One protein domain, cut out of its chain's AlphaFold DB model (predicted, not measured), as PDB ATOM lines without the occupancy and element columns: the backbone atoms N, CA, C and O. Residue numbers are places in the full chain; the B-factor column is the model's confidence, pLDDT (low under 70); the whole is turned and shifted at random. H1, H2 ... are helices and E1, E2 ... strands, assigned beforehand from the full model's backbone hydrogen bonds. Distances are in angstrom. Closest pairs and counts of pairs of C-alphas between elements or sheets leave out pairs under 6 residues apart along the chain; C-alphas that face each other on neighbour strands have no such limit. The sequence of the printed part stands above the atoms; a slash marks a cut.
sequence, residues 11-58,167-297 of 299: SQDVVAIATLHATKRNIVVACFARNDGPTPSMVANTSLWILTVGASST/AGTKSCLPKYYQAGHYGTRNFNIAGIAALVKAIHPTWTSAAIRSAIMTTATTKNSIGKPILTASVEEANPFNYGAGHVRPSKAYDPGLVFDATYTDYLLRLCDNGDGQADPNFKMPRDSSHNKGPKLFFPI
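This is residues 11 to 58 and 167 to 297 of the 299 residues of the protein "PA domain-containing protein" of Kingdonia uniflora (UniProt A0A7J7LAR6). There is little regular structure: two short parallel strands, E1 and E2, make a small core with H1, H2 and H3 round it and long loops outside. Six named helices and two named strands hold 60 of the 179 printed residues, mostly helix. The whole is compact, radius of gyration of the C-alphas 17.0 A, spanning 50 by 40 by 28 A.

Find C-alpha 14 at (85.039, 180.744, 193.326), where H1 begins and runs 15.5 A to residue 24. Then come E1, 29 to 32; E2, 50 to 53; H2, 187 to 199; H3, 205 to 214; H4, 236 to 239; H5, 246 to 249; and H6, 260 to 269, ending at (94.546, 166.310, 204.330).

Between E1 and E2, N 31 and O 51 are within hydrogen-bond range, 2.9 A. H2 touches H3 with residues 193 to 197 alone, closest C-alphas 193 and 208, 6.5 A. H1 only just touches H6, with 3 pairs of C-alphas within 8 A. H3 touches H5; H4 touches no helix. In H1, H2, H3 and H6 every O i to N i+4 pair is within range.

Residues 59 to 166 are cut out; C-alphas 58 and 167 are 10.3 A apart. Links E1 to E2 and H3 to H4 are long. Find pLDDT under 70 at 51 residues, among them 167 to 187.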
ATOM      1  N   SER A  11      88.144 177.560 200.030       68.44
ATOM      2  CA  SER A  11      86.749 177.826 200.418       68.44
ATOM      3  C   SER A  11      86.195 179.180 199.954       68.44
ATOM      4  O   SER A  11      84.985 179.397 199.990       68.44
ATOM      5  N   GLN A  12      87.059 180.090 199.513       73.31
ATOM      6  CA  GLN A  12      86.726 181.429 199.035       73.31
ATOM      7  C   GLN A  12      87.079 181.623 197.550       73.31
ATOM      8  O   GLN A  12      86.664 182.616 196.948       73.31
ATOM      9  N   ASP A  13      87.814 180.689 196.937       81.44
ATOM     10  CA  ASP A  13      88.171 180.750 195.521       81.44
ATOM     11  C   ASP A  13      87.028 180.179 194.674       81.44
ATOM     12  O   ASP A  13      86.912 178.977 194.424       81.44
ATOM     13  N   VAL A  14      86.178 181.082 194.190       82.44
ATOM     14  CA  VAL A  14      85.039 180.744 193.326       82.44
ATOM     15  C   VAL A  14      85.457 180.025 192.040       82.44
ATOM     16  O   VAL A  14      84.693 179.205 191.530       82.44
ATOM     17  N   VAL A  15      86.661 180.287 191.514       84.81
ATOM     18  CA  VAL A  15      87.181 179.580 190.336       84.81
ATOM     19  C   VAL A  15      87.583 178.167 190.740       84.81
ATOM     20  O   VAL A  15      87.192 177.211 190.070       84.81
ATOM     21  N   ALA A  16      88.298 177.998 191.850       84.62
ATOM     22  CA  ALA A  16      88.666 176.678 192.354       84.62
ATOM     23  C   ALA A  16      87.434 175.802 192.639       84.62
ATOM     24  O   ALA A  16      87.379 174.663 192.176       84.62
ATOM     25  N   ILE A  17      86.419 176.344 193.319       85.38
ATOM     26  CA  ILE A  17      85.174 175.632 193.650       85.38
ATOM     27  C   ILE A  17      84.401 175.258 192.378       85.38
ATOM     28  O   ILE A  17      84.027 174.098 192.184       85.38
ATOM     29  N   ALA A  18      84.194 176.210 191.461       88.00
ATOM     30  CA  ALA A  18      83.463 175.947 190.222       88.00
ATOM     31  C   ALA A  18      84.160 174.881 189.357       88.00
ATOM     32  O   ALA A  18      83.515 173.986 188.804       88.00
ATOM     33  N   THR A  19      85.490 174.940 189.263       90.00
ATOM     34  CA  THR A  19      86.280 173.979 188.477       90.00
ATOM     35  C   THR A  19      86.386 172.603 189.133       90.00
ATOM     36  O   THR A  19      86.466 171.592 188.426       90.00
ATOM     37  N   LEU A  20      86.292 172.524 190.462       89.88
ATOM     38  CA  LEU A  20      86.170 171.258 191.179       89.88
ATOM     39  C   LEU A  20      84.848 170.556 190.822       89.88
ATOM     40  O   LEU A  20      84.834 169.369 190.492       89.88
ATOM     41  N   HIS A  21      83.734 171.292 190.785       90.12
ATOM     42  CA  HIS A  21      82.449 170.737 190.344       90.12
ATOM     43  C   HIS A  21      82.422 170.378 188.852       90.12
ATOM     44  O   HIS A  21      81.786 169.394 188.472       90.12
ATOM     45  N   ALA A  22      83.147 171.109 188.001       92.50
ATOM     46  CA  ALA A  22      83.354 170.705 186.611       92.50
ATOM     47  C   ALA A  22      84.090 169.351 186.528       92.50
ATOM     48  O   ALA A  22      83.695 168.466 185.765       92.50
ATOM     49  N   THR A  23      85.090 169.140 187.388       91.56
ATOM     50  CA  THR A  23      85.825 167.870 187.489       91.56
ATOM     51  C   THR A  23      84.932 166.712 187.931       91.56
ATOM     52  O   THR A  23      85.053 165.618 187.381       91.56
ATOM     53  N   LYS A  24      83.959 166.949 188.826       91.94
ATOM     54  CA  LYS A  24      82.920 165.960 189.188       91.94
ATOM     55  C   LYS A  24      82.150 165.439 187.969       91.94
ATOM     56  O   LYS A  24      81.705 164.297 187.964       91.94
ATOM     57  N   ARG A  25      82.009 166.267 186.929       92.88
ATOM     58  CA  ARG A  25      81.355 165.933 185.651       92.88
ATOM     59  C   ARG A  25      82.343 165.543 184.547       92.88
ATOM     60  O   ARG A  25      81.974 165.531 183.378       92.88
ATOM     61  N   ASN A  26      83.587 165.226 184.906       93.00
ATOM     62  CA  ASN A  26      84.658 164.853 183.984       93.00
ATOM     63  C   ASN A  26      84.970 165.918 182.908       93.00
ATOM     64  O   ASN A  26      85.308 165.601 181.766       93.00
ATOM     65  N   ILE A  27      84.848 167.198 183.267       93.25
ATOM     66  CA  ILE A  27      85.148 168.327 182.382       93.25
ATOM     67  C   ILE A  27      86.558 168.836 182.692       93.25
ATOM     68  O   ILE A  27      86.869 169.174 183.834       93.25
ATOM     69  N   VAL A  28      87.418 168.907 181.672       91.31
ATOM     70  CA  VAL A  28      88.751 169.521 181.787       91.31
ATOM     71  C   VAL A  28      88.604 171.036 181.799       91.31
ATOM     72  O   VAL A  28      87.998 171.609 180.894       91.31
ATOM     73  N   VAL A  29      89.212 171.699 182.784       90.56
ATOM     74  CA  VAL A  29      89.270 173.161 182.825       90.56
ATOM     75  C   VAL A  29      90.710 173.638 182.702       90.56
ATOM     76  O   VAL A  29      91.555 173.313 183.531       90.56
ATOM     77  N   ALA A  30      90.978 174.438 181.667       88.56
ATOM     78  CA  ALA A  30      92.251 175.125 181.480       88.56
ATOM     79  C   ALA A  30      92.131 176.605 181.859       88.56
ATOM     80  O   ALA A  30      91.241 177.294 181.353       88.56
ATOM     81  N   CYS A  31      93.031 177.105 182.701       85.44
ATOM     82  CA  CYS A  31      93.089 178.501 183.145       85.44
ATOM     83  C   CYS A  31      94.494 179.076 182.924       85.44
ATOM     84  O   CYS A  31      95.453 178.323 182.845       85.44
ATOM     85  N   PHE A  32      94.655 180.398 182.829       76.81
ATOM     86  CA  PHE A  32      95.991 180.999 182.652       76.81
ATOM     87  C   PHE A  32      96.657 181.216 184.006       76.81
ATOM     88  O   PHE A  32      95.987 181.509 184.994       76.81
ATOM     89  N   ALA A  33      97.985 181.185 183.998       71.69
ATOM     90  CA  ALA A  33      98.858 181.407 185.146       71.69
ATOM     91  C   ALA A  33      98.977 182.878 185.611       71.69
ATOM     92  O   ALA A  33      99.886 183.183 186.370       71.69
ATOM     93  N   ARG A  34      98.100 183.799 185.171       71.94
ATOM     94  CA  ARG A  34      98.257 185.268 185.339       71.94
ATOM     95  C   ARG A  34      99.402 185.865 184.483       71.94
ATOM     96  O   ARG A  34     100.033 185.141 183.699       71.94
ATOM     97  N   ASN A  35      99.584 187.192 184.524       65.88
ATOM     98  CA  ASN A  35     100.591 187.921 183.728       65.88
ATOM     99  C   ASN A  35     101.484 188.853 184.560       65.88
ATOM    100  O   ASN A  35     102.119 189.745 184.009       65.88
ATOM    101  N   ASP A  36     101.528 188.685 185.872       63.69
ATOM    102  CA  ASP A  36     102.063 189.748 186.727       63.69
ATOM    103  C   ASP A  36     103.555 189.577 187.019       63.69
ATOM    104  O   ASP A  36     104.135 190.364 187.755       63.69
ATOM    105  N   GLY A  37     104.186 188.545 186.453       57.16
ATOM    106  CA  GLY A  37     105.624 188.331 186.600       57.16
ATOM    107  C   GLY A  37     106.475 189.501 186.084       57.16
ATOM    108  O   GLY A  37     105.967 190.387 185.394       57.16
ATOM    109  N   PRO A  38     107.785 189.497 186.383       52.22
ATOM    110  CA  PRO A  38     108.616 188.305 186.611       52.22
ATOM    111  C   PRO A  38     108.830 187.921 188.081       52.22
ATOM    112  O   PRO A  38     109.543 186.954 188.355       52.22
ATOM    113  N   THR A  39     108.244 188.654 189.031       56.84
ATOM    114  CA  THR A  39     108.393 188.349 190.455       56.84
ATOM    115  C   THR A  39     107.931 186.912 190.724       56.84
ATOM    116  O   THR A  39     106.855 186.514 190.245       56.84
ATOM    117  N   PRO A  40     108.708 186.111 191.479       53.66
ATOM    118  CA  PRO A  40     108.179 184.903 192.085       53.66
ATOM    119  C   PRO A  40     106.845 185.207 192.749       53.66
ATOM    120  O   PRO A  40     106.667 186.295 193.292       53.66
ATOM    121  N   SER A  41     105.926 184.246 192.667       57.47
ATOM    122  CA  SER A  41     104.708 184.161 193.472       57.47
ATOM    123  C   SER A  41     103.406 184.730 192.929       57.47
ATOM    124  O   SER A  41     102.404 184.700 193.639       57.47
ATOM    125  N   MET A  42     103.361 185.182 191.681       63.59
ATOM    126  CA  MET A  42     102.188 185.911 191.182       63.59
ATOM    127  C   MET A  42     101.222 185.045 190.354       63.59
ATOM    128  O   MET A  42     100.517 185.550 189.479       63.59
ATOM    129  N   VAL A  43     101.265 183.717 190.505       69.31
ATOM    130  CA  VAL A  43     100.499 182.771 189.676       69.31
ATOM    131  C   VAL A  43      99.134 182.486 190.290       69.31
ATOM    132  O   VAL A  43      99.033 182.194 191.474       69.31
ATOM    133  N   ALA A  44      98.087 182.537 189.467       72.75
ATOM    134  CA  ALA A  44      96.718 182.206 189.866       72.75
ATOM    135  C   ALA A  44      96.258 180.869 189.268       72.75
ATOM    136  O   ALA A  44      96.892 180.330 188.357       72.75
ATOM    137  N   ASN A  45      95.104 180.381 189.736       78.56
ATOM    138  CA  ASN A  45      94.462 179.151 189.265       78.56
ATOM    139  C   ASN A  45      95.324 177.898 189.498       78.56
ATOM    140  O   ASN A  45      95.501 177.091 188.587       78.56
ATOM    141  N   THR A  46      95.890 177.761 190.697       80.12
ATOM    142  CA  THR A  46      96.862 176.714 191.072       80.12
ATOM    143  C   THR A  46      96.226 175.449 191.656       80.12
ATOM    144  O   THR A  46      96.942 174.540 192.076       80.12
ATOM    145  N   SER A  47      94.893 175.363 191.702       85.06
ATOM    146  CA  SER A  47      94.200 174.181 192.223       85.06
ATOM    147  C   SER A  47      94.555 172.928 191.420       85.06
ATOM    148  O   SER A  47      94.632 172.962 190.193       85.06
ATOM    149  N   LEU A  48      94.704 171.791 192.106       84.94
ATOM    150  CA  LEU A  48      95.214 170.535 191.529       84.94
ATOM    151  C   LEU A  48      94.380 169.972 190.367       84.94
ATOM    152  O   LEU A  48      94.876 169.162 189.585       84.94
ATOM    153  N   TRP A  49      93.108 170.354 190.259       88.12
ATOM    154  CA  TRP A  49      92.198 169.941 189.185       88.12
ATOM    155  C   TRP A  49      92.177 170.905 187.983       88.12
ATOM    156  O   TRP A  49      91.542 170.611 186.969       88.12
ATOM    157  N   ILE A  50      92.881 172.037 188.059       89.25
ATOM    158  CA  ILE A  50      92.964 173.033 186.989       89.25
ATOM    159  C   ILE A  50      94.223 172.784 186.151       89.25
ATOM    160  O   ILE A  50      95.304 172.542 186.678       89.25
ATOM    161  N   LEU A  51      94.099 172.863 184.823       89.25
ATOM    162  CA  LEU A  51      95.247 172.923 183.919       89.25
ATOM    163  C   LEU A  51      95.709 174.378 183.786       89.25
ATOM    164  O   LEU A  51      95.144 175.142 183.003       89.25
ATOM    165  N   THR A  52      96.704 174.772 184.575       86.62
ATOM    166  CA  THR A  52      97.255 176.134 184.582       86.62
ATOM    167  C   THR A  52      98.240 176.337 183.429       86.62
ATOM    168  O   THR A  52      99.175 175.563 183.251       86.62
ATOM    169  N   VAL A  53      98.040 177.388 182.636       84.44
ATOM    170  CA  VAL A  53      98.720 177.594 181.352       84.44
ATOM    171  C   VAL A  53      99.585 178.856 181.388       84.44
ATOM    172  O   VAL A  53      99.090 179.978 181.558       84.44
ATOM    173  N   GLY A  54     100.895 178.664 181.211       78.88
ATOM    174  CA  GLY A  54     101.859 179.726 180.919       78.88
ATOM    175  C   GLY A  54     101.795 180.159 179.452       78.88
ATOM    176  O   GLY A  54     101.136 179.519 178.636       78.88
ATOM    177  N   ALA A  55     102.470 181.253 179.094       75.94
ATOM    178  CA  ALA A  55     102.526 181.674 177.698       75.94
ATOM    179  C   ALA A  55     103.955 181.799 177.186       75.94
ATOM    180  O   ALA A  55     104.822 182.346 177.865       75.94
ATOM    181  N   SER A  56     104.149 181.334 175.961       73.75
ATOM    182  CA  SER A  56     105.414 181.370 175.246       73.75
ATOM    183  C   SER A  56     105.236 182.007 173.869       73.75
ATOM    184  O   SER A  56     104.111 182.124 173.369       73.75
ATOM    185  N   SER A  57     106.342 182.404 173.252       73.31
ATOM    186  CA  SER A  57     106.383 182.860 171.866       73.31
ATOM    187  C   SER A  57     106.138 181.714 170.878       73.31
ATOM    188  O   SER A  57     106.191 180.527 171.218       73.31
ATOM    189  N   THR A  58     105.856 182.092 169.636       73.06
ATOM    190  CA  THR A  58     105.817 181.203 168.469       73.06
ATOM    191  C   THR A  58     106.970 181.551 167.536       73.06
ATOM    192  O   THR A  58     107.523 182.637 167.633       73.06
ATOM    193  N   ALA A 167     107.328 184.243 177.644       63.59
ATOM    194  CA  ALA A 167     106.953 185.654 177.689       63.59
ATOM    195  C   ALA A 167     107.383 186.294 179.024       63.59
ATOM    196  O   ALA A 167     107.261 185.659 180.071       63.59
ATOM    197  N   GLY A 168     107.840 187.547 179.004       54.94
ATOM    198  CA  GLY A 168     108.443 188.239 180.148       54.94
ATOM    199  C   GLY A 168     107.456 188.610 181.257       54.94
ATOM    200  O   GLY A 168     107.832 188.690 182.421       54.94
ATOM    201  N   THR A 169     106.168 188.759 180.937       51.72
ATOM    202  CA  THR A 169     105.097 189.037 181.911       51.72
ATOM    203  C   THR A 169     104.508 187.732 182.468       51.72
ATOM    204  O   THR A 169     103.328 187.431 182.244       51.72
ATOM    205  N   LYS A 170     105.320 186.863 183.086       53.31
ATOM    206  CA  LYS A 170     104.845 185.550 183.566       53.31
ATOM    207  C   LYS A 170     105.275 185.238 184.988       53.31
ATOM    208  O   LYS A 170     106.450 185.263 185.328       53.31
ATOM    209  N   SER A 171     104.263 184.943 185.791       50.06
ATOM    210  CA  SER A 171     104.347 184.625 187.202       50.06
ATOM    211  C   SER A 171     105.099 183.319 187.446       50.06
ATOM    212  O   SER A 171     104.694 182.278 186.928       50.06
ATOM    213  N   CYS A 172     106.153 183.361 188.257       40.00
ATOM    214  CA  CYS A 172     106.827 182.154 188.732       40.00
ATOM    215  C   CYS A 172     106.098 181.618 189.986       40.00
ATOM    216  O   CYS A 172     105.488 182.382 190.730       40.00
ATOM    217  N   LEU A 173     106.137 180.314 190.257       38.94
ATOM    218  CA  LEU A 173     105.835 179.763 191.597       38.94
ATOM    219  C   LEU A 173     107.093 179.947 192.496       38.94
ATOM    220  O   LEU A 173     108.178 179.987 191.913       38.94
ATOM    221  N   PRO A 174     107.044 180.010 193.853       43.34
ATOM    222  CA  PRO A 174     105.913 179.872 194.783       43.34
ATOM    223  C   PRO A 174     105.721 181.030 195.816       43.34
ATOM    224  O   PRO A 174     106.687 181.540 196.368       43.34
ATOM    225  N   LYS A 175     104.449 181.267 196.206       32.88
ATOM    226  CA  LYS A 175     103.903 181.977 197.406       32.88
ATOM    227  C   LYS A 175     103.924 183.519 197.520       32.88
ATOM    228  O   LYS A 175     104.954 184.117 197.811       32.88
ATOM    229  N   TYR A 176     102.711 184.092 197.425       38.78
ATOM    230  CA  TYR A 176     102.239 185.449 197.771       38.78
ATOM    231  C   TYR A 176     102.790 186.649 196.973       38.78
ATOM    232  O   TYR A 176     103.937 187.023 197.176       38.78
ATOM    233  N   TYR A 177     101.939 187.271 196.132       28.19
ATOM    234  CA  TYR A 177     101.659 188.728 195.987       28.19
ATOM    235  C   TYR A 177     101.038 189.062 194.598       28.19
ATOM    236  O   TYR A 177     101.251 188.348 193.621       28.19
ATOM    237  N   GLN A 178     100.243 190.142 194.502       32.78
ATOM    238  CA  GLN A 178      99.317 190.472 193.391       32.78
ATOM    239  C   GLN A 178      99.841 191.471 192.331       32.78
ATOM    240  O   GLN A 178     100.608 192.354 192.696       32.78
ATOM    241  N   ALA A 179      99.319 191.440 191.080       25.94
ATOM    242  CA  ALA A 179      98.530 192.513 190.400       25.94
ATOM    243  C   ALA A 179      98.419 192.327 188.852       25.94
ATOM    244  O   ALA A 179      99.366 192.623 188.143       25.94
ATOM    245  N   GLY A 180      97.348 191.754 188.274       27.58
ATOM    246  CA  GLY A 180      96.407 192.489 187.399       27.58
ATOM    247  C   GLY A 180      96.606 192.378 185.855       27.58
ATOM    248  O   GLY A 180      97.457 193.047 185.289       27.58
ATOM    249  N   HIS A 181      95.655 191.701 185.178       31.97
ATOM    250  CA  HIS A 181      95.150 191.864 183.779       31.97
ATOM    251  C   HIS A 181      95.908 191.387 182.490       31.97
ATOM    252  O   HIS A 181      97.127 191.315 182.393       31.97
ATOM    253  N   TYR A 182      95.078 191.092 181.459       39.78
ATOM    254  CA  TYR A 182      95.290 190.714 180.029       39.78
ATOM    255  C   TYR A 182      95.365 189.227 179.618       39.78
ATOM    256  O   TYR A 182      96.378 188.705 179.152       39.78
ATOM    257  N   GLY A 183      94.232 188.526 179.691       42.81
ATOM    258  CA  GLY A 183      94.092 187.185 179.122       42.81
ATOM    259  C   GLY A 183      93.904 187.181 177.600       42.81
ATOM    260  O   GLY A 183      92.883 187.649 177.120       42.81
ATOM    261  N   THR A 184      94.819 186.547 176.860       41.75
ATOM    262  CA  THR A 184      94.594 186.099 175.464       41.75
ATOM    263  C   THR A 184      95.480 184.908 175.061       41.75
ATOM    264  O   THR A 184      95.962 184.872 173.940       41.75
ATOM    265  N   ARG A 185      95.755 183.901 175.917       50.34
ATOM    266  CA  ARG A 185      96.626 182.758 175.505       50.34
ATOM    267  C   ARG A 185      96.219 181.339 175.967       50.34
ATOM    268  O   ARG A 185      97.023 180.424 175.849       50.34
ATOM    269  N   ASN A 186      94.971 181.107 176.399       54.28
ATOM    270  CA  ASN A 186      94.516 179.768 176.855       54.28
ATOM    271  C   ASN A 186      93.743 178.930 175.831       54.28
ATOM    272  O   ASN A 186      93.543 177.737 176.061       54.28
ATOM    273  N   PHE A 187      93.265 179.526 174.734       58.56
ATOM    274  CA  PHE A 187      92.396 178.820 173.782       58.56
ATOM    275  C   PHE A 187      93.094 177.609 173.149       58.56
ATOM    276  O   PHE A 187      92.457 176.579 172.944       58.56
ATOM    277  N   ASN A 188      94.413 177.694 172.951       76.19
ATOM    278  CA  ASN A 188      95.208 176.612 172.374       76.19
ATOM    279  C   ASN A 188      95.158 175.344 173.238       76.19
ATOM    280  O   ASN A 188      94.883 174.263 172.731       76.19
ATOM    281  N   ILE A 189      95.352 175.471 174.555       85.62
ATOM    282  CA  ILE A 189      95.357 174.314 175.459       85.62
ATOM    283  C   ILE A 189      93.952 173.740 175.651       85.62
ATOM    284  O   ILE A 189      93.797 172.522 175.672       85.62
ATOM    285  N   ALA A 190      92.922 174.588 175.736       84.75
ATOM    286  CA  ALA A 190      91.540 174.120 175.817       84.75
ATOM    287  C   ALA A 190      91.129 173.325 174.561       84.75
ATOM    288  O   ALA A 190      90.510 172.271 174.685       84.75
ATOM    289  N   GLY A 191      91.526 173.786 173.368       85.06
ATOM    290  CA  GLY A 191      91.301 173.063 172.113       85.06
ATOM    291  C   GLY A 191      92.046 171.728 172.051       85.06
ATOM    292  O   GLY A 191      91.464 170.719 171.660       85.06
ATOM    293  N   ILE A 192      93.302 171.687 172.508       89.38
ATOM    294  CA  ILE A 192      94.080 170.441 172.587       89.38
ATOM    295  C   ILE A 192      93.431 169.456 173.564       89.38
ATOM    296  O   ILE A 192      93.260 168.292 173.224       89.38
ATOM    297  N   ALA A 193      93.014 169.912 174.747       90.88
ATOM    298  CA  ALA A 193      92.322 169.067 175.716       90.88
ATOM    299  C   ALA A 193      90.998 168.516 175.164       90.88
ATOM    300  O   ALA A 193      90.689 167.347 175.382       90.88
ATOM    301  N   ALA A 194      90.243 169.328 174.415       90.38
ATOM    302  CA  ALA A 194      89.027 168.883 173.741       90.38
ATOM    303  C   ALA A 194      89.317 167.817 172.671       90.38
ATOM    304  O   ALA A 194      88.607 166.818 172.605       90.38
ATOM    305  N   LEU A 195      90.385 167.983 171.884       90.81
ATOM    306  CA  LEU A 195      90.802 166.991 170.891       90.81
ATOM    307  C   LEU A 195      91.227 165.672 171.550       90.81
ATOM    308  O   LEU A 195      90.771 164.610 171.138       90.81
ATOM    309  N   VAL A 196      92.045 165.730 172.604       92.94
ATOM    310  CA  VAL A 196      92.446 164.529 173.357       92.94
ATOM    311  C   VAL A 196      91.220 163.849 173.973       92.94
ATOM    312  O   VAL A 196      91.120 162.632 173.906       92.94
ATOM    313  N   LYS A 197      90.243 164.606 174.497       93.12
ATOM    314  CA  LYS A 197      88.972 164.053 175.000       93.12
ATOM    315  C   LYS A 197      88.141 163.386 173.903       93.12
ATOM    316  O   LYS A 197      87.482 162.392 174.178       93.12
ATOM    317  N   ALA A 198      88.146 163.931 172.688       91.62
ATOM    318  CA  ALA A 198      87.435 163.345 171.557       91.62
ATOM    319  C   ALA A 198      88.068 162.017 171.110       91.62
ATOM    320  O   ALA A 198      87.344 161.088 170.767       91.62
ATOM    321  N   ILE A 199      89.401 161.920 171.157       92.88
ATOM    322  CA  ILE A 199      90.151 160.692 170.843       92.88
ATOM    323  C   ILE A 199      90.034 159.665 171.977       92.88
ATOM    324  O   ILE A 199      89.904 158.475 171.710       92.88
ATOM    325  N   HIS A 200      90.007 160.125 173.232       93.88
ATOM    326  CA  HIS A 200      89.883 159.293 174.432       93.88
ATOM    327  C   HIS A 200      88.634 159.649 175.258       93.88
ATOM    328  O   HIS A 200      88.744 160.254 176.334       93.88
ATOM    329  N   PRO A 201      87.419 159.275 174.809       93.81
ATOM    330  CA  PRO A 201      86.171 159.700 175.451       93.81
ATOM    331  C   PRO A 201      86.037 159.254 176.908       93.81
ATOM    332  O   PRO A 201      85.426 159.956 177.721       93.81
ATOM    333  N   THR A 202      86.629 158.114 177.263       93.31
ATOM    334  CA  THR A 202      86.546 157.508 178.600       93.31
ATOM    335  C   THR A 202      87.540 158.096 179.597       93.31
ATOM    336  O   THR A 202      87.342 157.950 180.801       93.31
ATOM    337  N   TRP A 203      88.574 158.803 179.133       94.38
ATOM    338  CA  TRP A 203      89.602 159.344 180.017       94.38
ATOM    339  C   TRP A 203      89.046 160.379 180.984       94.38
ATOM    340  O   TRP A 203      88.157 161.177 180.651       94.38
ATOM    341  N   THR A 204      89.593 160.385 182.194       95.06
ATOM    342  CA  THR A 204      89.271 161.412 183.178       95.06
ATOM    343  C   THR A 204      89.877 162.760 182.775       95.06
ATOM    344  O   THR A 204      90.806 162.856 181.961       95.06
ATOM    345  N   SER A 205      89.404 163.831 183.409       93.75
ATOM    346  CA  SER A 205      90.009 165.147 183.251       93.75
ATOM    347  C   SER A 205      91.468 165.165 183.719       93.75
ATOM    348  O   SER A 205      92.252 165.967 183.217       93.75
ATOM    349  N   ALA A 206      91.845 164.303 184.670       93.12
ATOM    350  CA  ALA A 206      93.212 164.155 185.155       93.12
ATOM    351  C   ALA A 206      94.102 163.432 184.139       93.12
ATOM    352  O   ALA A 206      95.178 163.934 183.831       93.12
ATOM    353  N   ALA A 207      93.618 162.344 183.534       95.25
ATOM    354  CA  ALA A 207      94.340 161.609 182.499       95.25
ATOM    355  C   ALA A 207      94.670 162.498 181.287       95.25
ATOM    356  O   ALA A 207      95.804 162.509 180.812       95.25
ATOM    357  N   ILE A 208      93.725 163.334 180.841       94.69
ATOM    358  CA  ILE A 208      93.954 164.285 179.738       94.69
ATOM    359  C   ILE A 208      95.006 165.332 180.109       94.69
ATOM    360  O   ILE A 208      95.882 165.654 179.305       94.69
ATOM    361  N   ARG A 209      94.949 165.859 181.337       93.69
ATOM    362  CA  ARG A 209      95.959 166.800 181.838       93.69
ATOM    363  C   ARG A 209      97.330 166.145 181.917       93.69
ATOM    364  O   ARG A 209      98.297 166.732 181.438       93.69
ATOM    365  N   SER A 210      97.397 164.920 182.433       95.06
ATOM    366  CA  SER A 210      98.619 164.129 182.462       95.06
ATOM    367  C   SER A 210      99.191 163.962 181.061       95.06
ATOM    368  O   SER A 210     100.358 164.267 180.869       95.06
ATOM    369  N   ALA A 211      98.388 163.540 180.084       95.75
ATOM    370  CA  ALA A 211      98.842 163.323 178.714       95.75
ATOM    371  C   ALA A 211      99.448 164.587 178.088       95.75
ATOM    372  O   ALA A 211     100.492 164.530 177.445       95.75
ATOM    373  N   ILE A 212      98.827 165.748 178.315       94.50
ATOM    374  CA  ILE A 212      99.346 167.044 177.857       94.50
ATOM    375  C   ILE A 212     100.679 167.382 178.540       94.50
ATOM    376  O   ILE A 212     101.596 167.866 177.880       94.50
ATOM    377  N   MET A 213     100.790 167.139 179.849       94.38
ATOM    378  CA  MET A 213     101.973 167.489 180.640       94.38
ATOM    379  C   MET A 213     103.155 166.551 180.376       94.38
ATOM    380  O   MET A 213     104.252 167.023 180.100       94.38
ATOM    381  N   THR A 214     102.956 165.234 180.420       95.25
ATOM    382  CA  THR A 214     104.036 164.239 180.290       95.25
ATOM    383  C   THR A 214     104.633 164.184 178.886       95.25
ATOM    384  O   THR A 214     105.755 163.718 178.711       95.25
ATOM    385  N   THR A 215     103.910 164.689 177.885       95.75
ATOM    386  CA  THR A 215     104.364 164.736 176.488       95.75
ATOM    387  C   THR A 215     104.884 166.107 176.054       95.75
ATOM    388  O   THR A 215     105.335 166.267 174.913       95.75
ATOM    389  N   ALA A 216     104.840 167.099 176.947       94.31
ATOM    390  CA  ALA A 216     105.388 168.424 176.704       94.31
ATOM    391  C   ALA A 216     106.916 168.377 176.527       94.31
ATOM    392  O   ALA A 216     107.593 167.432 176.930       94.31
ATOM    393  N   THR A 217     107.481 169.397 175.879       93.94
ATOM    394  CA  THR A 217     108.931 169.508 175.671       93.94
ATOM    395  C   THR A 217     109.519 170.719 176.372       93.94
ATOM    396  O   THR A 217     108.962 171.811 176.337       93.94
ATOM    397  N   THR A 218     110.694 170.536 176.962       93.81
ATOM    398  CA  THR A 218     111.505 171.609 177.552       93.81
ATOM    399  C   THR A 218     112.481 172.229 176.547       93.81
ATOM    400  O   THR A 218     113.306 173.059 176.920       93.81
ATOM    401  N   LYS A 219     112.407 171.826 175.270       92.06
ATOM    402  CA  LYS A 219     113.308 172.272 174.203       92.06
ATOM    403  C   LYS A 219     112.604 173.198 173.213       92.06
ATOM    404  O   LYS A 219     111.431 173.017 172.897       92.06
ATOM    405  N   ASN A 220     113.352 174.163 172.692       87.56
ATOM    406  CA  ASN A 220     112.935 175.038 171.603       87.56
ATOM    407  C   ASN A 220     113.180 174.395 170.218       87.56
ATOM    408  O   ASN A 220     113.694 173.281 170.098       87.56
ATOM    409  N   SER A 221     112.838 175.113 169.148       86.56
ATOM    410  CA  SER A 221     112.942 174.670 167.750       86.56
ATOM    411  C   SER A 221     114.366 174.387 167.260       86.56
ATOM    412  O   SER A 221     114.525 173.755 166.218       86.56
ATOM    413  N   ILE A 222     115.398 174.820 167.994       87.50
ATOM    414  CA  ILE A 222     116.808 174.508 167.707       87.50
ATOM    415  C   ILE A 222     117.360 173.401 168.619       87.50
ATOM    416  O   ILE A 222     118.560 173.144 168.625       87.50
ATOM    417  N   GLY A 223     116.499 172.744 169.402       87.81
ATOM    418  CA  GLY A 223     116.860 171.636 170.286       87.81
ATOM    419  C   GLY A 223     117.548 172.048 171.593       87.81
ATOM    420  O   GLY A 223     117.952 171.169 172.357       87.81
ATOM    421  N   LYS A 224     117.662 173.354 171.867       91.44
ATOM    422  CA  LYS A 224     118.207 173.904 173.118       91.44
ATOM    423  C   LYS A 224     117.104 174.069 174.173       91.44
ATOM    424  O   LYS A 224     115.932 174.066 173.791       91.44
ATOM    425  N   PRO A 225     117.437 174.223 175.467       91.69
ATOM    426  CA  PRO A 225     116.453 174.568 176.490       91.69
ATOM    427  C   PRO A 225     115.618 175.798 176.109       91.69
ATOM    428  O   PRO A 225     116.095 176.705 175.417       91.69
ATOM    429  N   ILE A 226     114.353 175.815 176.528       86.25
ATOM    430  CA  ILE A 226     113.494 177.000 176.417       86.25
ATOM    431  C   ILE A 226     114.110 178.121 177.261       86.25
ATOM    432  O   ILE A 226     114.530 177.889 178.390       86.25
ATOM    433  N   LEU A 227     114.153 179.332 176.708       83.19
ATOM    434  CA  LEU A 227     114.711 180.501 177.387       83.19
ATOM    435  C   LEU A 227     113.609 181.395 177.962       83.19
ATOM    436  O   LEU A 227     112.460 181.333 177.522       83.19
ATOM    437  N   THR A 228     113.960 182.241 178.921       75.25
ATOM    438  CA  THR A 228     113.158 183.382 179.368       75.25
ATOM    439  C   THR A 228     113.291 184.554 178.386       75.25
ATOM    440  O   THR A 228     114.177 184.569 177.530       75.25
ATOM    441  N   ALA A 229     112.427 185.566 178.508       67.88
ATOM    442  CA  ALA A 229     112.543 186.817 177.747       67.88
ATOM    443  C   ALA A 229     113.874 187.559 177.991       67.88
ATOM    444  O   ALA A 229     114.341 188.293 177.119       67.88
ATOM    445  N   SER A 230     114.492 187.334 179.155       66.94
ATOM    446  CA  SER A 230     115.808 187.857 179.540       66.94
ATOM    447  C   SER A 230     116.969 186.980 179.059       66.94
ATOM    448  O   SER A 230     118.106 187.208 179.455       66.94
ATOM    449  N   VAL A 231     116.704 185.993 178.192       72.94
ATOM    450  CA  VAL A 231     117.714 185.102 177.589       72.94
ATOM    451  C   VAL A 231     118.381 184.159 178.609       72.94
ATOM    452  O   VAL A 231     119.440 183.591 178.360       72.94
ATOM    453  N   GLU A 232     117.730 183.924 179.748       80.88
ATOM    454  CA  GLU A 232     118.156 182.935 180.746       80.88
ATOM    455  C   GLU A 232     117.496 181.577 180.477       80.88
ATOM    456  O   GLU A 232     116.455 181.508 179.823       80.88
ATOM    457  N   GLU A 233     118.058 180.480 180.981       86.12
ATOM    458  CA  GLU A 233     117.403 179.170 180.886       86.12
ATOM    459  C   GLU A 233     116.114 179.149 181.723       86.12
ATOM    460  O   GLU A 233     116.122 179.450 182.917       86.12
ATOM    461  N   ALA A 234     114.988 178.807 181.092       83.06
ATOM    462  CA  ALA A 234     113.711 178.712 181.782       83.06
ATOM    463  C   ALA A 234     113.636 177.414 182.596       83.06
ATOM    464  O   ALA A 234     114.069 176.352 182.154       83.06
ATOM    465  N   ASN A 235     113.022 177.492 183.772       84.00
ATOM    466  CA  ASN A 235     112.850 176.371 184.687       84.00
ATOM    467  C   ASN A 235     111.360 175.962 184.800       84.00
ATOM    468  O   ASN A 235     110.478 176.628 184.240       84.00
ATOM    469  N   PRO A 236     111.027 174.875 185.530       84.31
ATOM    470  CA  PRO A 236     109.643 174.421 185.686       84.31
ATOM    471  C   PRO A 236     108.686 175.450 186.305       84.31
ATOM    472  O   PRO A 236     107.480 175.367 186.085       84.31
ATOM    473  N   PHE A 237     109.182 176.451 187.036       79.31
ATOM    474  CA  PHE A 237     108.341 177.541 187.530       79.31
ATOM    475  C   PHE A 237     107.944 178.534 186.433       79.31
ATOM    476  O   PHE A 237     106.971 179.260 186.616       79.31
ATOM    477  N   ASN A 238     108.639 178.543 185.291       76.88
ATOM    478  CA  ASN A 238     108.274 179.356 184.135       76.88
ATOM    479  C   ASN A 238     107.263 178.640 183.225       76.88
ATOM    480  O   ASN A 238     106.243 179.225 182.862       76.88
ATOM    481  N   TYR A 239     107.535 177.389 182.832       83.12
ATOM    482  CA  TYR A 239     106.751 176.672 181.808       83.12
ATOM    483  C   TYR A 239     105.979 175.446 182.318       83.12
ATOM    484  O   TYR A 239     105.342 174.750 181.523       83.12
ATOM    485  N   GLY A 240     106.047 175.128 183.612       87.19
ATOM    486  CA  GLY A 240     105.484 173.894 184.158       87.19
ATOM    487  C   GLY A 240     106.179 172.660 183.579       87.19
ATOM    488  O   GLY A 240     107.379 172.468 183.758       87.19
ATOM    489  N   ALA A 241     105.426 171.835 182.850       90.06
ATOM    490  CA  ALA A 241     105.954 170.641 182.188       90.06
ATOM    491  C   ALA A 241     106.656 170.932 180.842       90.06
ATOM    492  O   ALA A 241     107.370 170.077 180.325       90.06
ATOM    493  N   GLY A 242     106.474 172.131 180.277       89.69
ATOM    494  CA  GLY A 242     107.096 172.553 179.020       89.69
ATOM    495  C   GLY A 242     106.084 172.993 177.964       89.69
ATOM    496  O   GLY A 242     104.902 173.200 178.236       89.69
ATOM    497  N   HIS A 243     106.555 173.134 176.728       90.19
ATOM    498  CA  HIS A 243     105.715 173.487 175.591       90.19
ATOM    499  C   HIS A 243     104.912 172.279 175.098       90.19
ATOM    500  O   HIS A 243     105.458 171.195 174.876       90.19
ATOM    501  N   VAL A 244     103.606 172.472 174.915       91.00
ATOM    502  CA  VAL A 244     102.668 171.409 174.535       91.00
ATOM    503  C   VAL A 244     103.007 170.787 173.176       91.00
ATOM    504  O   VAL A 244     103.408 171.476 172.239       91.00
ATOM    505  N   ARG A 245     102.792 169.471 173.046       92.25
ATOM    506  CA  ARG A 245     102.952 168.723 171.791       92.25
ATOM    507  C   ARG A 245     101.675 167.947 171.461       92.25
ATOM    508  O   ARG A 245     101.567 166.783 171.840       92.25
ATOM    509  N   PRO A 246     100.718 168.540 170.725       90.56
ATOM    510  CA  PRO A 246      99.430 167.897 170.440       90.56
ATOM    511  C   PRO A 246      99.574 166.508 169.802       90.56
ATOM    512  O   PRO A 246      98.905 165.563 170.200       90.56
ATOM    513  N   SER A 247     100.532 166.360 168.880       89.06
ATOM    514  CA  SER A 247     100.833 165.098 168.192       89.06
ATOM    515  C   SER A 247     101.489 164.028 169.074       89.06
ATOM    516  O   SER A 247     101.790 162.948 168.587       89.06
ATOM    517  N   LYS A 248     101.814 164.337 170.330       92.88
ATOM    518  CA  LYS A 248     102.300 163.366 171.319       92.88
ATOM    519  C   LYS A 248     101.277 163.163 172.430       92.88
ATOM    520  O   LYS A 248     101.119 162.047 172.893       92.88
ATOM    521  N   ALA A 249     100.527 164.202 172.789       92.62
ATOM    522  CA  ALA A 249      99.494 164.134 173.817       92.62
ATOM    523  C   ALA A 249      98.333 163.179 173.479       92.62
ATOM    524  O   ALA A 249      97.647 162.737 174.395       92.62
ATOM    525  N   TYR A 250      98.097 162.860 172.199       89.62
ATOM    526  CA  TYR A 250      97.075 161.876 171.826       89.62
ATOM    527  C   TYR A 250      97.482 160.433 172.156       89.62
ATOM    528  O   TYR A 250      96.604 159.596 172.291       89.62
ATOM    529  N   ASP A 251      98.772 160.130 172.285       92.56
ATOM    530  CA  ASP A 251      99.255 158.810 172.694       92.56
ATOM    531  C   ASP A 251     100.472 158.984 173.617       92.56
ATOM    532  O   ASP A 251     101.628 158.932 173.183       92.56
ATOM    533  N   PRO A 252     100.223 159.288 174.901       93.69
ATOM    534  CA  PRO A 252     101.272 159.526 175.882       93.69
ATOM    535  C   PRO A 252     101.922 158.224 176.376       93.69
ATOM    536  O   PRO A 252     102.859 158.292 177.173       93.69
ATOM    537  N   GLY A 253     101.406 157.053 175.980       95.19
ATOM    538  CA  GLY A 253     101.732 155.743 176.549       95.19
ATOM    539  C   GLY A 253     101.186 155.547 177.967       95.19
ATOM    540  O   GLY A 253     100.448 154.601 178.224       95.19
ATOM    541  N   LEU A 254     101.518 156.455 178.889       91.31
ATOM    542  CA  LEU A 254     101.101 156.413 180.290       91.31
ATOM    543  C   LEU A 254     100.478 157.731 180.743       91.31
ATOM    544  O   LEU A 254     100.925 158.822 180.378       91.31
ATOM    545  N   VAL A 255      99.473 157.612 181.610       93.00
ATOM    546  CA  VAL A 255      98.807 158.742 182.261       93.00
ATOM    547  C   VAL A 255      98.761 158.553 183.775       93.00
ATOM    548  O   VAL A 255      98.552 157.449 184.278       93.00
ATOM    549  N   PHE A 256      98.946 159.653 184.501       90.31
ATOM    550  CA  PHE A 256      98.658 159.767 185.924       90.31
ATOM    551  C   PHE A 256      97.188 160.142 186.081       90.31
ATOM    552  O   PHE A 256      96.785 161.262 185.753       90.31
ATOM    553  N   ASP A 257      96.384 159.188 186.540       92.75
ATOM    554  CA  ASP A 257      94.944 159.363 186.670       92.75
ATOM    555  C   ASP A 257      94.551 159.777 188.100       92.75
ATOM    556  O   ASP A 257      95.219 159.448 189.082       92.75
ATOM    557  N   ALA A 258      93.465 160.538 188.208       89.69
ATOM    558  CA  ALA A 258      92.859 160.967 189.457       89.69
ATOM    559  C   ALA A 258      91.363 161.246 189.262       89.69
ATOM    560  O   ALA A 258      90.916 161.793 188.249       89.69
ATOM    561  N   THR A 259      90.587 160.901 190.278       89.69
ATOM    562  CA  THR A 259      89.138 161.073 190.328       89.69
ATOM    563  C   THR A 259      88.743 162.283 191.171       89.69
ATOM    564  O   THR A 259      89.536 162.855 191.917       89.69
ATOM    565  N   TYR A 260      87.465 162.657 191.091       89.50
ATOM    566  CA  TYR A 260      86.876 163.669 191.968       89.50
ATOM    567  C   TYR A 260      87.098 163.360 193.458       89.50
ATOM    568  O   TYR A 260      87.447 164.249 194.229       89.50
ATOM    569  N   THR A 261      86.955 162.091 193.845       88.12
ATOM    570  CA  THR A 261      87.166 161.635 195.222       88.12
ATOM    571  C   THR A 261      88.613 161.819 195.665       88.12
ATOM    572  O   THR A 261      88.838 162.262 196.786       88.12
ATOM    573  N   ASP A 262      89.589 161.560 194.790       88.19
ATOM    574  CA  ASP A 262      91.011 161.739 195.118       88.19
ATOM    575  C   ASP A 262      91.332 163.212 195.423       88.19
ATOM    576  O   ASP A 262      92.098 163.515 196.338       88.19
ATOM    577  N   TYR A 263      90.683 164.150 194.722       87.31
ATOM    578  CA  TYR A 263      90.800 165.577 195.032       87.31
ATOM    579  C   TYR A 263      90.160 165.954 196.366       87.31
ATOM    580  O   TYR A 263      90.748 166.735 197.111       87.31
ATOM    581  N   LEU A 264      88.991 165.396 196.694       86.56
ATOM    582  CA  LEU A 264      88.356 165.638 197.988       86.56
ATOM    583  C   LEU A 264      89.181 165.066 199.142       86.56
ATOM    584  O   LEU A 264      89.365 165.757 200.138       86.56
ATOM    585  N   LEU A 265      89.739 163.861 198.992       84.50
ATOM    586  CA  LEU A 265      90.663 163.273 199.967       84.50
ATOM    587  C   LEU A 265      91.885 164.170 200.178       84.50
ATOM    588  O   LEU A 265      92.246 164.463 201.315       84.50
ATOM    589  N   ARG A 266      92.452 164.715 199.096       83.38
ATOM    590  CA  ARG A 266      93.559 165.669 199.201       83.38
ATOM    591  C   ARG A 266      93.172 166.970 199.915       83.38
ATOM    592  O   ARG A 266      94.012 167.554 200.594       83.38
ATOM    593  N   LEU A 267      91.932 167.439 199.771       81.00
ATOM    594  CA  LEU A 267      91.428 168.593 200.526       81.00
ATOM    595  C   LEU A 267      91.226 168.266 202.011       81.00
ATOM    596  O   LEU A 267      91.517 169.120 202.845       81.00
ATOM    597  N   CYS A 268      90.830 167.030 202.347       81.12
ATOM    598  CA  CYS A 268      90.759 166.562 203.738       81.12
ATOM    599  C   CYS A 268      92.109 166.713 204.441       81.12
ATOM    600  O   CYS A 268      92.176 167.280 205.529       81.12
ATOM    601  N   ASP A 269      93.182 166.254 203.790       78.19
ATOM    602  CA  ASP A 269      94.546 166.310 204.330       78.19
ATOM    603  C   ASP A 269      95.016 167.745 204.604       78.19
ATOM    604  O   ASP A 269      95.825 167.980 205.499       78.19
ATOM    605  N   ASN A 270      94.510 168.712 203.835       72.69
ATOM    606  CA  ASN A 270      94.851 170.125 203.985       72.69
ATOM    607  C   ASN A 270      93.935 170.863 204.981       72.69
ATOM    608  O   ASN A 270      94.102 172.065 205.173       72.69
ATOM    609  N   GLY A 271      92.974 170.172 205.611       71.50
ATOM    610  CA  GLY A 271      91.997 170.769 206.529       71.50
ATOM    611  C   GLY A 271      90.828 171.487 205.841       71.50
ATOM    612  O   GLY A 271      89.993 172.087 206.518       71.50
ATOM    613  N   ASP A 272      90.717 171.393 204.513       69.81
ATOM    614  CA  ASP A 272      89.695 172.069 203.709       69.81
ATOM    615  C   ASP A 272      88.427 171.207 203.571       69.81
ATOM    616  O   ASP A 272      88.040 170.732 202.502       69.81
ATOM    617  N   GLY A 273      87.763 171.051 204.721       64.38
ATOM    618  CA  GLY A 273      86.557 170.262 205.006       64.38
ATOM    619  C   GLY A 273      85.344 170.421 204.086       64.38
ATOM    620  O   GLY A 273      84.487 169.546 204.013       64.38
ATOM    621  N   GLN A 274      85.219 171.585 203.456       66.12
ATOM    622  CA  GLN A 274      83.914 172.139 203.073       66.12
ATOM    623  C   GLN A 274      83.662 172.135 201.558       66.12
ATOM    624  O   GLN A 274      82.748 172.798 201.077       66.12
ATOM    625  N   ALA A 275      84.470 171.398 200.794       71.81
ATOM    626  CA  ALA A 275      84.446 171.416 199.332       71.81
ATOM    627  C   ALA A 275      83.214 170.744 198.695       71.81
ATOM    628  O   ALA A 275      82.751 171.178 197.642       71.81
ATOM    629  N   ASP A 276      82.685 169.684 199.313       77.00
ATOM    630  CA  ASP A 276      81.410 169.059 198.943       77.00
ATOM    631  C   ASP A 276      80.649 168.721 200.235       77.00
ATOM    632  O   ASP A 276      81.104 167.857 200.987       77.00
ATOM    633  N   PRO A 277      79.489 169.352 200.501       77.06
ATOM    634  CA  PRO A 277      78.689 169.086 201.699       77.06
ATOM    635  C   PRO A 277      78.252 167.622 201.848       77.06
ATOM    636  O   PRO A 277      77.928 167.179 202.947       77.06
ATOM    637  N   ASN A 278      78.223 166.864 200.746       81.81
ATOM    638  CA  ASN A 278      77.804 165.465 200.735       81.81
ATOM    639  C   ASN A 278      78.969 164.491 200.951       81.81
ATOM    640  O   ASN A 278      78.740 163.288 201.095       81.81
ATOM    641  N   PHE A 279      80.213 164.975 200.954       82.69
ATOM    642  CA  PHE A 279      81.387 164.136 201.140       82.69
ATOM    643  C   PHE A 279      81.808 164.109 202.608       82.69
ATOM    644  O   PHE A 279      82.143 165.130 203.201       82.69
ATOM    645  N   LYS A 280      81.815 162.915 203.204       82.25
ATOM    646  CA  LYS A 280      82.278 162.715 204.580       82.25
ATOM    647  C   LYS A 280      83.751 162.335 204.570       82.25
ATOM    648  O   LYS A 280      84.111 161.280 204.055       82.25
ATOM    649  N   MET A 281      84.579 163.187 205.164       78.75
ATOM    650  CA  MET A 281      86.019 162.958 205.253       78.75
ATOM    651  C   MET A 281      86.331 161.737 206.135       78.75
ATOM    652  O   MET A 281      85.742 161.609 207.217       78.75
ATOM    653  N   PRO A 282      87.237 160.839 205.709       78.56
ATOM    654  CA  PRO A 282      87.723 159.763 206.566       78.56
ATOM    655  C   PRO A 282      88.377 160.329 207.836       78.56
ATOM    656  O   PRO A 282      89.083 161.330 207.782       78.56
ATOM    657  N   ARG A 283      88.148 159.685 208.988       63.88
ATOM    658  CA  ARG A 283      88.739 160.093 210.283       63.88
ATOM    659  C   ARG A 283      90.204 159.673 210.452       63.88
ATOM    660  O   ARG A 283      90.827 160.071 211.427       63.88
ATOM    661  N   ASP A 284      90.719 158.856 209.539       59.53
ATOM    662  CA  ASP A 284      92.065 158.293 209.579       59.53
ATOM    663  C   ASP A 284      92.806 158.635 208.276       59.53
ATOM    664  O   ASP A 284      92.307 158.382 207.176       59.53
ATOM    665  N   SER A 285      93.999 159.216 208.410       51.72
ATOM    666  CA  SER A 285      94.901 159.610 207.321       51.72
ATOM    667  C   SER A 285      95.581 158.414 206.631       51.72
ATOM    668  O   SER A 285      96.314 158.586 205.657       51.72
ATOM    669  N   SER A 286      95.312 157.184 207.088       49.78
ATOM    670  CA  SER A 286      95.868 155.929 206.558       49.78
ATOM    671  C   SER A 286      95.347 155.500 205.176       49.78
ATOM    672  O   SER A 286      95.924 154.612 204.550       49.78
ATOM    673  N   HIS A 287      94.278 156.116 204.656       50.41
ATOM    674  CA  HIS A 287      93.671 155.742 203.365       50.41
ATOM    675  C   HIS A 287      94.308 156.432 202.146       50.41
ATOM    676  O   HIS A 287      93.769 156.366 201.039       50.41
ATOM    677  N   ASN A 288      95.468 157.065 202.336       46.88
ATOM    678  CA  ASN A 288      96.175 157.843 201.325       46.88
ATOM    679  C   ASN A 288      96.855 156.939 200.281       46.88
ATOM    680  O   ASN A 288      98.078 156.820 200.199       46.88
ATOM    681  N   LYS A 289      96.054 156.269 199.448       49.06
ATOM    682  CA  LYS A 289      96.537 155.834 198.142       49.06
ATOM    683  C   LYS A 289      96.572 157.104 197.301       49.06
ATOM    684  O   LYS A 289      95.523 157.568 196.869       49.06
ATOM    685  N   GLY A 290      97.760 157.686 197.140       48.03
ATOM    686  CA  GLY A 290      97.998 158.775 196.191       48.03
ATOM    687  C   GLY A 290      97.497 158.427 194.777       48.03
ATOM    688  O   GLY A 290      96.974 157.330 194.565       48.03
ATOM    689  N   PRO A 291      97.649 159.334 193.793       45.31
ATOM    690  CA  PRO A 291      97.129 159.131 192.437       45.31
ATOM    691  C   PRO A 291      97.407 157.706 191.943       45.31
ATOM    692  O   PRO A 291      98.549 157.238 191.972       45.31
ATOM    693  N   LYS A 292      96.340 156.986 191.570       49.66
ATOM    694  CA  LYS A 292      96.441 155.587 191.153       49.66
ATOM    695  C   LYS A 292      97.221 155.540 189.843       49.66
ATOM    696  O   LYS A 292      96.803 156.099 188.832       49.66
ATOM    697  N   LEU A 293      98.375 154.888 189.883       41.38
ATOM    698  CA  LEU A 293      99.249 154.709 188.735       41.38
ATOM    699  C   LEU A 293      98.793 153.501 187.898       41.38
ATOM    700  O   LEU A 293      98.509 152.439 188.449       41.38
ATOM    701  N   PHE A 294      98.824 153.703 186.576       46.84
ATOM    702  CA  PHE A 294      98.726 152.738 185.473       46.84
ATOM    703  C   PHE A 294      97.324 152.273 185.039       46.84
ATOM    704  O   PHE A 294      96.780 151.297 185.546       46.84
ATOM    705  N   PHE A 295      96.839 152.875 183.950       38.09
ATOM    706  CA  PHE A 295      96.126 152.126 182.915       38.09
ATOM    707  C   PHE A 295      97.050 152.017 181.692       38.09
ATOM    708  O   PHE A 295      97.470 153.060 181.183       38.09
ATOM    709  N   PRO A 296      97.407 150.811 181.214       39.38
ATOM    710  CA  PRO A 296      97.918 150.673 179.859       39.38
ATOM    711  C   PRO A 296      96.824 151.116 178.881       39.38
ATOM    712  O   PRO A 296      95.649 150.779 179.050       39.38
ATOM    713  N   ILE A 297      97.207 151.902 177.878       43.41
ATOM    714  CA  ILE A 297      96.317 152.285 176.783       43.41
ATOM    715  C   ILE A 297      96.127 151.030 175.923       43.41
ATOM    716  O   ILE A 297      97.001 150.683 175.136       43.41
TER     717      ILE A 297